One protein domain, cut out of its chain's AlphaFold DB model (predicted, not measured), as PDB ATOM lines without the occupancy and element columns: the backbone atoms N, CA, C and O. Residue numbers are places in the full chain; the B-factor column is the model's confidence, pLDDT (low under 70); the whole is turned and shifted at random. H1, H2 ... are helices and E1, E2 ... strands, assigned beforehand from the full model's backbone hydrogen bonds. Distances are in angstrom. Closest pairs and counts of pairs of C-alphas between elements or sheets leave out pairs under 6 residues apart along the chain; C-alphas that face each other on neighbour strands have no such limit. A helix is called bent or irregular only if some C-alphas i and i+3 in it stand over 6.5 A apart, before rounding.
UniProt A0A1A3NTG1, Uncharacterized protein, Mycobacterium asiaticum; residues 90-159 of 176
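This is residues 90 to 159 of the 176 residues of an uncharacterized protein of Mycobacterium asiaticum (UniProt A0A1A3NTG1). A twisted three-stranded sheet has a pair of helices, H1 and H2, over one face, while its other face is bare of named helices. E1 and E2 make a long hairpin, E3 is beside part of E2, and the two helices run along the strands. The printed part has 70 residues, in the order H1, H2, E1, E2, E3; the antiparallel sheet runs E1, E2, E3, a meander, each strand the antiparallel neighbour of the one before. The class is mixed, in two layers, helices on one face of a sheet; the whole is compact, radius of gyration of the C-alphas 12.2 A, spanning 37 by 25 by 18 A.

E1, residues 125 to 133, and E2, residues 136 to 144, form a hairpin, with N 129 and O 140 2.9 A apart. E2 and E3, residues 153 to 158, form another, with N 141 and O 157 at 2.8 A. The sheet is twisted, its C-alphas up to 4.5 A off the best plane. H2, residues 112 to 121, is on the sheet at a height of 8.9 A, over E1; their closest C-alphas are Ala 119 and Asp 125, 5.9 A. H1, residues 90 to 101, is on the same face at a height of 10.3 A, over E3, and only just along it, at 27 degrees on the local plane. With residues 98 to 101 alone H1 touches H2, closest C-alphas Thr 101 and Val 115, 6.7 A, at a shallow tilt of 30 degrees, opposite ways: a helical hairpin. In H2 every O i to N i+4 pair is within hydrogen-bond range, in H1 5 of 8.

E1 is 24.7 A long and E2 25.4 A; E3 is 14.1 A, ending at C-alpha 158 (152.175, 136.548, 134.769). H1, 15.0 A, begins at C-alpha 90 (160.248, 121.484, 137.986); it is irregular, C-alphas 92 and 95 being 7.2 A apart. H2 is 14.4 A.

The C-alphas farthest apart, of Gly 135 and Lys 147, are 36.7 A from each other. The printed part has no cut and no long link. Residues 133 to 134 and 159 have pLDDT under 70.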
ATOM      1  N   CYS A  90     161.071 120.372 138.417       90.44
ATOM      2  CA  CYS A  90     160.248 121.484 137.986       90.44
ATOM      3  C   CYS A  90     159.560 121.186 136.649       90.44
ATOM      4  O   CYS A  90     158.338 121.293 136.562       90.44
ATOM      5  N   VAL A  91     160.328 120.746 135.645       89.31
ATOM      6  CA  VAL A  91     159.810 120.474 134.294       89.31
ATOM      7  C   VAL A  91     158.861 119.277 134.294       89.31
ATOM      8  O   VAL A  91     157.857 119.282 133.584       89.31
ATOM      9  N   ARG A  92     159.178 118.243 135.079       90.00
ATOM     10  CA  ARG A  92     158.418 116.992 135.094       90.00
ATOM     11  C   ARG A  92     157.116 117.097 135.889       90.00
ATOM     12  O   ARG A  92     156.083 116.641 135.410       90.00
ATOM     13  N   ASP A  93     157.172 117.681 137.087       91.12
ATOM     14  CA  ASP A  93     156.103 117.545 138.083       91.12
ATOM     15  C   ASP A  93     155.438 118.882 138.448       91.12
ATOM     16  O   ASP A  93     154.225 118.927 138.655       91.12
ATOM     17  N   ILE A  94     156.211 119.969 138.561       90.81
ATOM     18  CA  ILE A  94     155.731 121.225 139.162       90.81
ATOM     19  C   ILE A  94     155.028 122.091 138.117       90.81
ATOM     20  O   ILE A  94     153.832 122.360 138.231       90.81
ATOM     21  N   GLU A  95     155.752 122.505 137.079       89.31
ATOM     22  CA  GLU A  95     155.248 123.403 136.039       89.31
ATOM     23  C   GLU A  95     153.922 122.933 135.404       89.31
ATOM     24  O   GLU A  95     152.973 123.727 135.378       89.31
ATOM     25  N   PRO A  96     153.776 121.672 134.937       89.25
ATOM     26  CA  PRO A  96     152.537 121.246 134.285       89.25
ATOM     27  C   PRO A  96     151.327 121.299 135.226       89.25
ATOM     28  O   PRO A  96     150.231 121.667 134.799       89.25
ATOM     29  N   ARG A  97     151.509 120.994 136.516       90.62
ATOM     30  CA  ARG A  97     150.420 121.025 137.503       90.62
ATOM     31  C   ARG A  97     149.985 122.447 137.836       90.62
ATOM     32  O   ARG A  97     148.785 122.703 137.948       90.62
ATOM     33  N   PHE A  98     150.933 123.379 137.948       89.44
ATOM     34  CA  PHE A  98     150.616 124.794 138.141       89.44
ATOM     35  C   PHE A  98     149.887 125.375 136.929       89.44
ATOM     36  O   PHE A  98     148.855 126.015 137.111       89.44
ATOM     37  N   ARG A  99     150.329 125.064 135.701       85.19
ATOM     38  CA  ARG A  99     149.637 125.487 134.468       85.19
ATOM     39  C   ARG A  99     148.186 125.000 134.388       85.19
ATOM     40  O   ARG A  99     147.334 125.718 133.885       85.19
ATOM     41  N   GLN A 100     147.897 123.793 134.873       86.62
ATOM     42  CA  GLN A 100     146.533 123.242 134.885       86.62
ATOM     43  C   GLN A 100     145.666 123.806 136.019       86.62
ATOM     44  O   GLN A 100     144.439 123.836 135.914       86.62
ATOM     45  N   THR A 101     146.295 124.217 137.121       88.06
ATOM     46  CA  THR A 101     145.585 124.643 138.329       88.06
ATOM     47  C   THR A 101     145.297 126.133 138.319       88.06
ATOM     48  O   THR A 101     144.213 126.528 138.735       88.06
ATOM     49  N   VAL A 102     146.231 126.964 137.860       87.69
ATOM     50  CA  VAL A 102     146.090 128.425 137.840       87.69
ATOM     51  C   VAL A 102     144.959 128.837 136.898       87.69
ATOM     52  O   VAL A 102     144.908 128.427 135.740       87.69
ATOM     53  N   ARG A 103     144.028 129.650 137.406       86.62
ATOM     54  CA  ARG A 103     142.921 130.223 136.636       86.62
ATOM     55  C   ARG A 103     142.934 131.734 136.766       86.62
ATOM     56  O   ARG A 103     142.787 132.269 137.862       86.62
ATOM     57  N   TRP A 104     143.034 132.405 135.632       86.12
ATOM     58  CA  TRP A 104     143.013 133.858 135.537       86.12
ATOM     59  C   TRP A 104     141.582 134.379 135.356       86.12
ATOM     60  O   TRP A 104     140.759 133.730 134.712       86.12
ATOM     61  N   HIS A 105     141.272 135.526 135.961       84.88
ATOM     62  CA  HIS A 105     140.061 136.316 135.715       84.88
ATOM     63  C   HIS A 105     140.513 137.712 135.271       84.88
ATOM     64  O   HIS A 105     140.827 138.564 136.104       84.88
ATOM     65  N   GLY A 106     140.628 137.915 133.956       84.06
ATOM     66  CA  GLY A 106     141.439 139.010 133.417       84.06
ATOM     67  C   GLY A 106     142.896 138.833 133.850       84.06
ATOM     68  O   GLY A 106     143.410 137.719 133.826       84.06
ATOM     69  N   HIS A 107     143.526 139.899 134.341       83.12
ATOM     70  CA  HIS A 107     144.915 139.866 134.817       83.12
ATOM     71  C   HIS A 107     145.080 139.423 136.280       83.12
ATOM     72  O   HIS A 107     146.188 139.456 136.812       83.12
ATOM     73  N   GLN A 108     143.994 139.045 136.962       85.50
ATOM     74  CA  GLN A 108     144.020 138.678 138.381       85.50
ATOM     75  C   GLN A 108     143.872 137.175 138.587       85.50
ATOM     76  O   GLN A 108     143.196 136.478 137.820       85.50
ATOM     77  N   LEU A 109     144.477 136.668 139.659       87.56
ATOM     78  CA  LEU A 109     144.400 135.256 139.994       87.56
ATOM     79  C   LEU A 109     143.032 134.931 140.604       87.56
ATOM     80  O   LEU A 109     142.687 135.377 141.696       87.56
ATOM     81  N   GLY A 110     142.259 134.095 139.916       88.44
ATOM     82  CA  GLY A 110     140.900 133.739 140.322       88.44
ATOM     83  C   GLY A 110     140.797 132.656 141.389       88.44
ATOM     84  O   GLY A 110     139.726 132.449 141.952       88.44
ATOM     85  N   ASN A 111     141.875 131.915 141.643       91.88
ATOM     86  CA  ASN A 111     141.870 130.779 142.566       91.88
ATOM     87  C   ASN A 111     143.133 130.700 143.450       91.88
ATOM     88  O   ASN A 111     143.788 129.653 143.490       91.88
ATOM     89  N   PRO A 112     143.461 131.765 144.203       91.75
ATOM     90  CA  PRO A 112     144.686 131.835 145.003       91.75
ATOM     91  C   PRO A 112     144.815 130.695 146.022       91.75
ATOM     92  O   PRO A 112     145.913 130.178 146.226       91.75
ATOM     93  N   ASP A 113     143.710 130.256 146.625       93.62
ATOM     94  CA  ASP A 113     143.738 129.207 147.649       93.62
ATOM     95  C   ASP A 113     144.143 127.845 147.076       93.62
ATOM     96  O   ASP A 113     144.974 127.155 147.663       93.62
ATOM     97  N   LYS A 114     143.652 127.498 145.879       92.06
ATOM     98  CA  LYS A 114     144.029 126.251 145.191       92.06
ATOM     99  C   LYS A 114     145.498 126.243 144.780       92.06
ATOM    100  O   LYS A 114     146.149 125.206 144.834       92.06
ATOM    101  N   VAL A 115     146.025 127.398 144.377       92.25
ATOM    102  CA  VAL A 115     147.445 127.545 144.036       92.25
ATOM    103  C   VAL A 115     148.315 127.346 145.281       92.25
ATOM    104  O   VAL A 115     149.313 126.630 145.222       92.25
ATOM    105  N   LYS A 116     147.918 127.908 146.431       93.75
ATOM    106  CA  LYS A 116     148.615 127.707 147.713       93.75
ATOM    107  C   LYS A 116     148.521 126.267 148.220       93.75
ATOM    108  O   LYS A 116     149.476 125.763 148.805       93.75
ATOM    109  N   GLU A 117     147.385 125.608 148.022       95.19
ATOM    110  CA  GLU A 117     147.206 124.194 148.363       95.19
ATOM    111  C   GLU A 117     148.125 123.302 147.520       95.19
ATOM    112  O   GLU A 117     148.871 122.496 148.077       95.19
ATOM    113  N   LEU A 118     148.164 123.526 146.201       93.62
ATOM    114  CA  LEU A 118     149.074 122.820 145.299       93.62
ATOM    115  C   LEU A 118     150.544 123.046 145.680       93.62
ATOM    116  O   LEU A 118     151.340 122.111 145.639       93.62
ATOM    117  N   ALA A 119     150.902 124.270 146.070       93.94
ATOM    118  CA  ALA A 119     152.247 124.597 146.527       93.94
ATOM    119  C   ALA A 119     152.665 123.740 147.729       93.94
ATOM    120  O   ALA A 119     153.731 123.126 147.715       93.94
ATOM    121  N   LYS A 120     151.781 123.617 148.730       94.25
ATOM    122  CA  LYS A 120     152.007 122.763 149.905       94.25
ATOM    123  C   LYS A 120     152.137 121.293 149.529       94.25
ATOM    124  O   LYS A 120     153.039 120.627 150.026       94.25
ATOM    125  N   GLU A 121     151.271 120.797 148.649       94.75
ATOM    126  CA  GLU A 121     151.316 119.408 148.177       94.75
ATOM    127  C   GLU A 121     152.638 119.101 147.459       94.75
ATOM    128  O   GLU A 121     153.274 118.075 147.695       94.75
ATOM    129  N   LEU A 122     153.086 120.028 146.614       92.69
ATOM    130  CA  LEU A 122     154.343 119.927 145.886       92.69
ATOM    131  C   LEU A 122     155.555 120.352 146.722       92.69
ATOM    132  O   LEU A 122     156.672 120.293 146.218       92.69
ATOM    133  N   GLY A 123     155.392 120.756 147.983       93.31
ATOM    134  CA  GLY A 123     156.492 121.223 148.830       93.31
ATOM    135  C   GLY A 123     157.315 122.345 148.185       93.31
ATOM    136  O   GLY A 123     158.543 122.302 148.240       93.31
ATOM    137  N   VAL A 124     156.639 123.276 147.512       94.19
ATOM    138  CA  VAL A 124     157.209 124.494 146.925       94.19
ATOM    139  C   VAL A 124     156.573 125.713 147.578       94.19
ATOM    140  O   VAL A 124     155.443 125.655 148.061       94.19
ATOM    141  N   ASP A 125     157.289 126.826 147.556       94.25
ATOM    142  CA  ASP A 125     156.784 128.101 148.037       94.25
ATOM    143  C   ASP A 125     156.126 128.866 146.894       94.25
ATOM    144  O   ASP A 125     156.602 128.865 145.757       94.25
ATOM    145  N   VAL A 126     155.019 129.536 147.204       94.12
ATOM    146  CA  VAL A 126     154.321 130.402 146.256       94.12
ATOM    147  C   VAL A 126     154.140 131.778 146.855       94.12
ATOM    148  O   VAL A 126     153.601 131.930 147.956       94.12
ATOM    149  N   LYS A 127     154.522 132.783 146.076       93.06
ATOM    150  CA  LYS A 127     154.255 134.188 146.348       93.06
ATOM    151  C   LYS A 127     153.362 134.734 145.239       93.06
ATOM    152  O   LYS A 127     153.629 134.503 144.066       93.06
ATOM    153  N   ILE A 128     152.283 135.406 145.629       90.62
ATOM    154  CA  ILE A 128     151.381 136.085 144.695       90.62
ATOM    155  C   ILE A 128     151.654 137.574 144.862       90.62
ATOM    156  O   ILE A 128     151.291 138.148 145.891       90.62
ATOM    157  N   ASP A 129     152.343 138.160 143.895       89.19
ATOM    158  CA  ASP A 129     152.693 139.573 143.899       89.19
ATOM    159  C   ASP A 129     151.680 140.335 143.049       89.19
ATOM    160  O   ASP A 129     151.500 140.054 141.871       89.19
ATOM    161  N   ARG A 130     150.987 141.298 143.657       85.69
ATOM    162  CA  ARG A 130     150.068 142.174 142.931       85.69
ATOM    163  C   ARG A 130     150.820 143.405 142.461       85.69
ATOM    164  O   ARG A 130     151.296 144.190 143.284       85.69
ATOM    165  N   SER A 131     150.893 143.589 141.153       80.12
ATOM    166  CA  SER A 131     151.509 144.742 140.515       80.12
ATOM    167  C   SER A 131     150.438 145.620 139.856       80.12
ATOM    168  O   SER A 131     149.327 145.191 139.549       80.12
ATOM    169  N   SER A 132     150.738 146.911 139.727       76.12
ATOM    170  CA  SER A 132     149.886 147.866 139.018       76.12
ATOM    171  C   SER A 132     150.764 148.671 138.076       76.12
ATOM    172  O   SER A 132     151.309 149.708 138.464       76.12
ATOM    173  N   SER A 133     150.924 148.199 136.843       65.12
ATOM    174  CA  SER A 133     151.614 148.943 135.786       65.12
ATOM    175  C   SER A 133     150.593 149.655 134.901       65.12
ATOM    176  O   SER A 133     149.607 149.057 134.476       65.12
ATOM    177  N   THR A 134     150.818 150.943 134.622       61.91
ATOM    178  CA  THR A 134     150.018 151.742 133.666       61.91
ATOM    179  C   THR A 134     148.498 151.760 133.917       61.91
ATOM    180  O   THR A 134     147.721 151.912 132.983       61.91
ATOM    181  N   GLY A 135     148.060 151.632 135.176       70.94
ATOM    182  CA  GLY A 135     146.637 151.640 135.553       70.94
ATOM    183  C   GLY A 135     145.935 150.280 135.465       70.94
ATOM    184  O   GLY A 135     144.772 150.179 135.852       70.94
ATOM    185  N   THR A 136     146.641 149.236 135.028       74.25
ATOM    186  CA  THR A 136     146.158 147.852 135.011       74.25
ATOM    187  C   THR A 136     146.706 147.109 136.225       74.25
ATOM    188  O   THR A 136     147.915 147.092 136.443       74.25
ATOM    189  N   VAL A 137     145.819 146.504 137.020       81.94
ATOM    190  CA  VAL A 137     146.199 145.653 138.159       81.94
ATOM    191  C   VAL A 137     146.328 144.210 137.693       81.94
ATOM    192  O   VAL A 137     145.360 143.655 137.172       81.94
ATOM    193  N   SER A 138     147.482 143.606 137.951       83.38
ATOM    194  CA  SER A 138     147.815 142.229 137.598       83.38
ATOM    195  C   SER A 138     148.410 141.475 138.778       83.38
ATOM    196  O   SER A 138     149.107 142.055 139.609       83.38
ATOM    197  N   ASP A 139     148.132 140.178 138.851       86.25
ATOM    198  CA  ASP A 139     148.769 139.288 139.815       86.25
ATOM    199  C   ASP A 139     149.848 138.445 139.113       86.25
ATOM    200  O   ASP A 139     149.609 137.889 138.044       86.25
ATOM    201  N   ASP A 140     151.004 138.302 139.758       86.25
ATOM    202  CA  ASP A 140     152.098 137.420 139.357       86.25
ATOM    203  C   ASP A 140     152.218 136.273 140.360       86.25
ATOM    204  O   ASP A 140     152.268 136.489 141.572       86.25
ATOM    205  N   VAL A 141     152.296 135.037 139.871       87.88
ATOM    206  CA  VAL A 141     152.519 133.850 140.706       87.88
ATOM    207  C   VAL A 141     153.973 133.421 140.577       87.88
ATOM    208  O   VAL A 141     154.373 132.819 139.582       87.88
ATOM    209  N   VAL A 142     154.758 133.703 141.610       90.56
ATOM    210  CA  VAL A 142     156.161 133.305 141.719       90.56
ATOM    211  C   VAL A 142     156.235 131.973 142.456       90.56
ATOM    212  O   VAL A 142     155.805 131.877 143.608       90.56
ATOM    213  N   VAL A 143     156.781 130.948 141.798       91.25
ATOM    214  CA  VAL A 143     156.959 129.608 142.374       91.25
ATOM    215  C   VAL A 143     158.436 129.376 142.671       91.25
ATOM    216  O   VAL A 143     159.281 129.539 141.789       91.25
ATOM    217  N   SER A 144     158.743 128.949 143.894       92.19
ATOM    218  CA  SER A 144     160.106 128.763 144.396       92.19
ATOM    219  C   SER A 144     160.296 127.391 145.040       92.19
ATOM    220  O   SER A 144     159.407 126.883 145.716       92.19
ATOM    221  N   ASP A 145     161.466 126.783 144.864       92.31
ATOM    222  CA  ASP A 145     161.849 125.535 145.524       92.31
ATOM    223  C   ASP A 145     162.743 125.831 146.739       92.31
ATOM    224  O   ASP A 145     163.899 126.221 146.552       92.31
ATOM    225  N   PRO A 146     162.266 125.617 147.981       90.62
ATOM    226  CA  PRO A 146     163.057 125.889 149.182       90.62
ATOM    227  C   PRO A 146     164.286 124.979 149.316       90.62
ATOM    228  O   PRO A 146     165.179 125.259 150.112       90.62
ATOM    229  N   LYS A 147     164.357 123.878 148.555       87.44
ATOM    230  CA  LYS A 147     165.505 122.960 148.560       87.44
ATOM    231  C   LYS A 147     166.606 123.375 147.587       87.44
ATOM    232  O   LYS A 147     167.676 122.767 147.580       87.44
ATOM    233  N   ARG A 148     166.357 124.382 146.749       87.69
ATOM    234  CA  ARG A 148     167.313 124.848 145.750       87.69
ATOM    235  C   ARG A 148     168.333 125.801 146.388       87.69
ATOM    236  O   ARG A 148     167.935 126.776 147.018       87.69
ATOM    237  N   PRO A 149     169.646 125.568 146.222       85.69
ATOM    238  CA  PRO A 149     170.658 126.472 146.752       85.69
ATOM    239  C   PRO A 149     170.711 127.783 145.953       85.69
ATOM    240  O   PRO A 149     170.687 127.772 144.721       85.69
ATOM    241  N   GLY A 150     170.858 128.910 146.656       86.44
ATOM    242  CA  GLY A 150     170.948 130.237 146.044       86.44
ATOM    243  C   GLY A 150     169.574 130.801 145.683       86.44
ATOM    244  O   GLY A 150     168.733 130.973 146.560       86.44
ATOM    245  N   ASP A 151     169.364 131.124 144.406       84.75
ATOM    246  CA  ASP A 151     168.056 131.576 143.924       84.75
ATOM    247  C   ASP A 151     167.082 130.396 143.880       84.75
ATOM    248  O   ASP A 151     167.252 129.459 143.093       84.75
ATOM    249  N   THR A 152     166.064 130.463 144.733       89.62
ATOM    250  CA  THR A 152     165.027 129.444 144.875       89.62
ATOM    251  C   THR A 152     163.965 129.529 143.785       89.62
ATOM    252  O   THR A 152     163.184 128.595 143.635       89.62
ATOM    253  N   THR A 153     163.907 130.621 143.022       88.31
ATOM    254  CA  THR A 153     162.840 130.870 142.048       88.31
ATOM    255  C   THR A 153     162.917 129.883 140.887       88.31
ATOM    256  O   THR A 153     163.935 129.783 140.196       88.31
ATOM    257  N   LEU A 154     161.823 129.162 140.645       87.94
ATOM    258  CA  LEU A 154     161.703 128.208 139.546       87.94
ATOM    259  C   LEU A 154     161.175 128.870 138.273       87.94
ATOM    260  O   LEU A 154     161.802 128.754 137.219       87.94
ATOM    261  N   PHE A 155     160.018 129.527 138.369       87.69
ATOM    262  CA  PHE A 155     159.343 130.223 137.271       87.69
ATOM    263  C   PHE A 155     158.309 131.216 137.818       87.69
ATOM    264  O   PHE A 155     157.952 131.182 139.000       87.69
ATOM    265  N   ILE A 156     157.821 132.090 136.936       86.19
ATOM    266  CA  ILE A 156     156.791 133.088 137.226       86.19
ATOM    267  C   ILE A 156     155.653 132.902 136.221       86.19
ATOM    268  O   ILE A 156     155.902 132.686 135.035       86.19
ATOM    269  N   LEU A 157     154.410 132.953 136.697       84.62
ATOM    270  CA  LEU A 157     153.217 133.021 135.854       84.62
ATOM    271  C   LEU A 157     152.624 134.425 135.968       84.62
ATOM    272  O   LEU A 157     152.183 134.805 137.049       84.62
ATOM    273  N   ASP A 158     152.622 135.155 134.859       80.38
ATOM    274  CA  ASP A 158     152.175 136.548 134.769       80.38
ATOM    275  C   ASP A 158     150.766 136.614 134.149       80.38
ATOM    276  O   ASP A 158     150.510 136.027 133.087       80.38
ATOM    277  N   GLY A 159     149.849 137.312 134.825       69.31
ATOM    278  CA  GLY A 159     148.462 137.491 134.393       69.31
ATOM    279  C   GLY A 159     148.270 138.439 133.199       69.31
ATOM    280  O   GLY A 159     147.247 138.363 132.518       69.31
TER     281      GLY A 159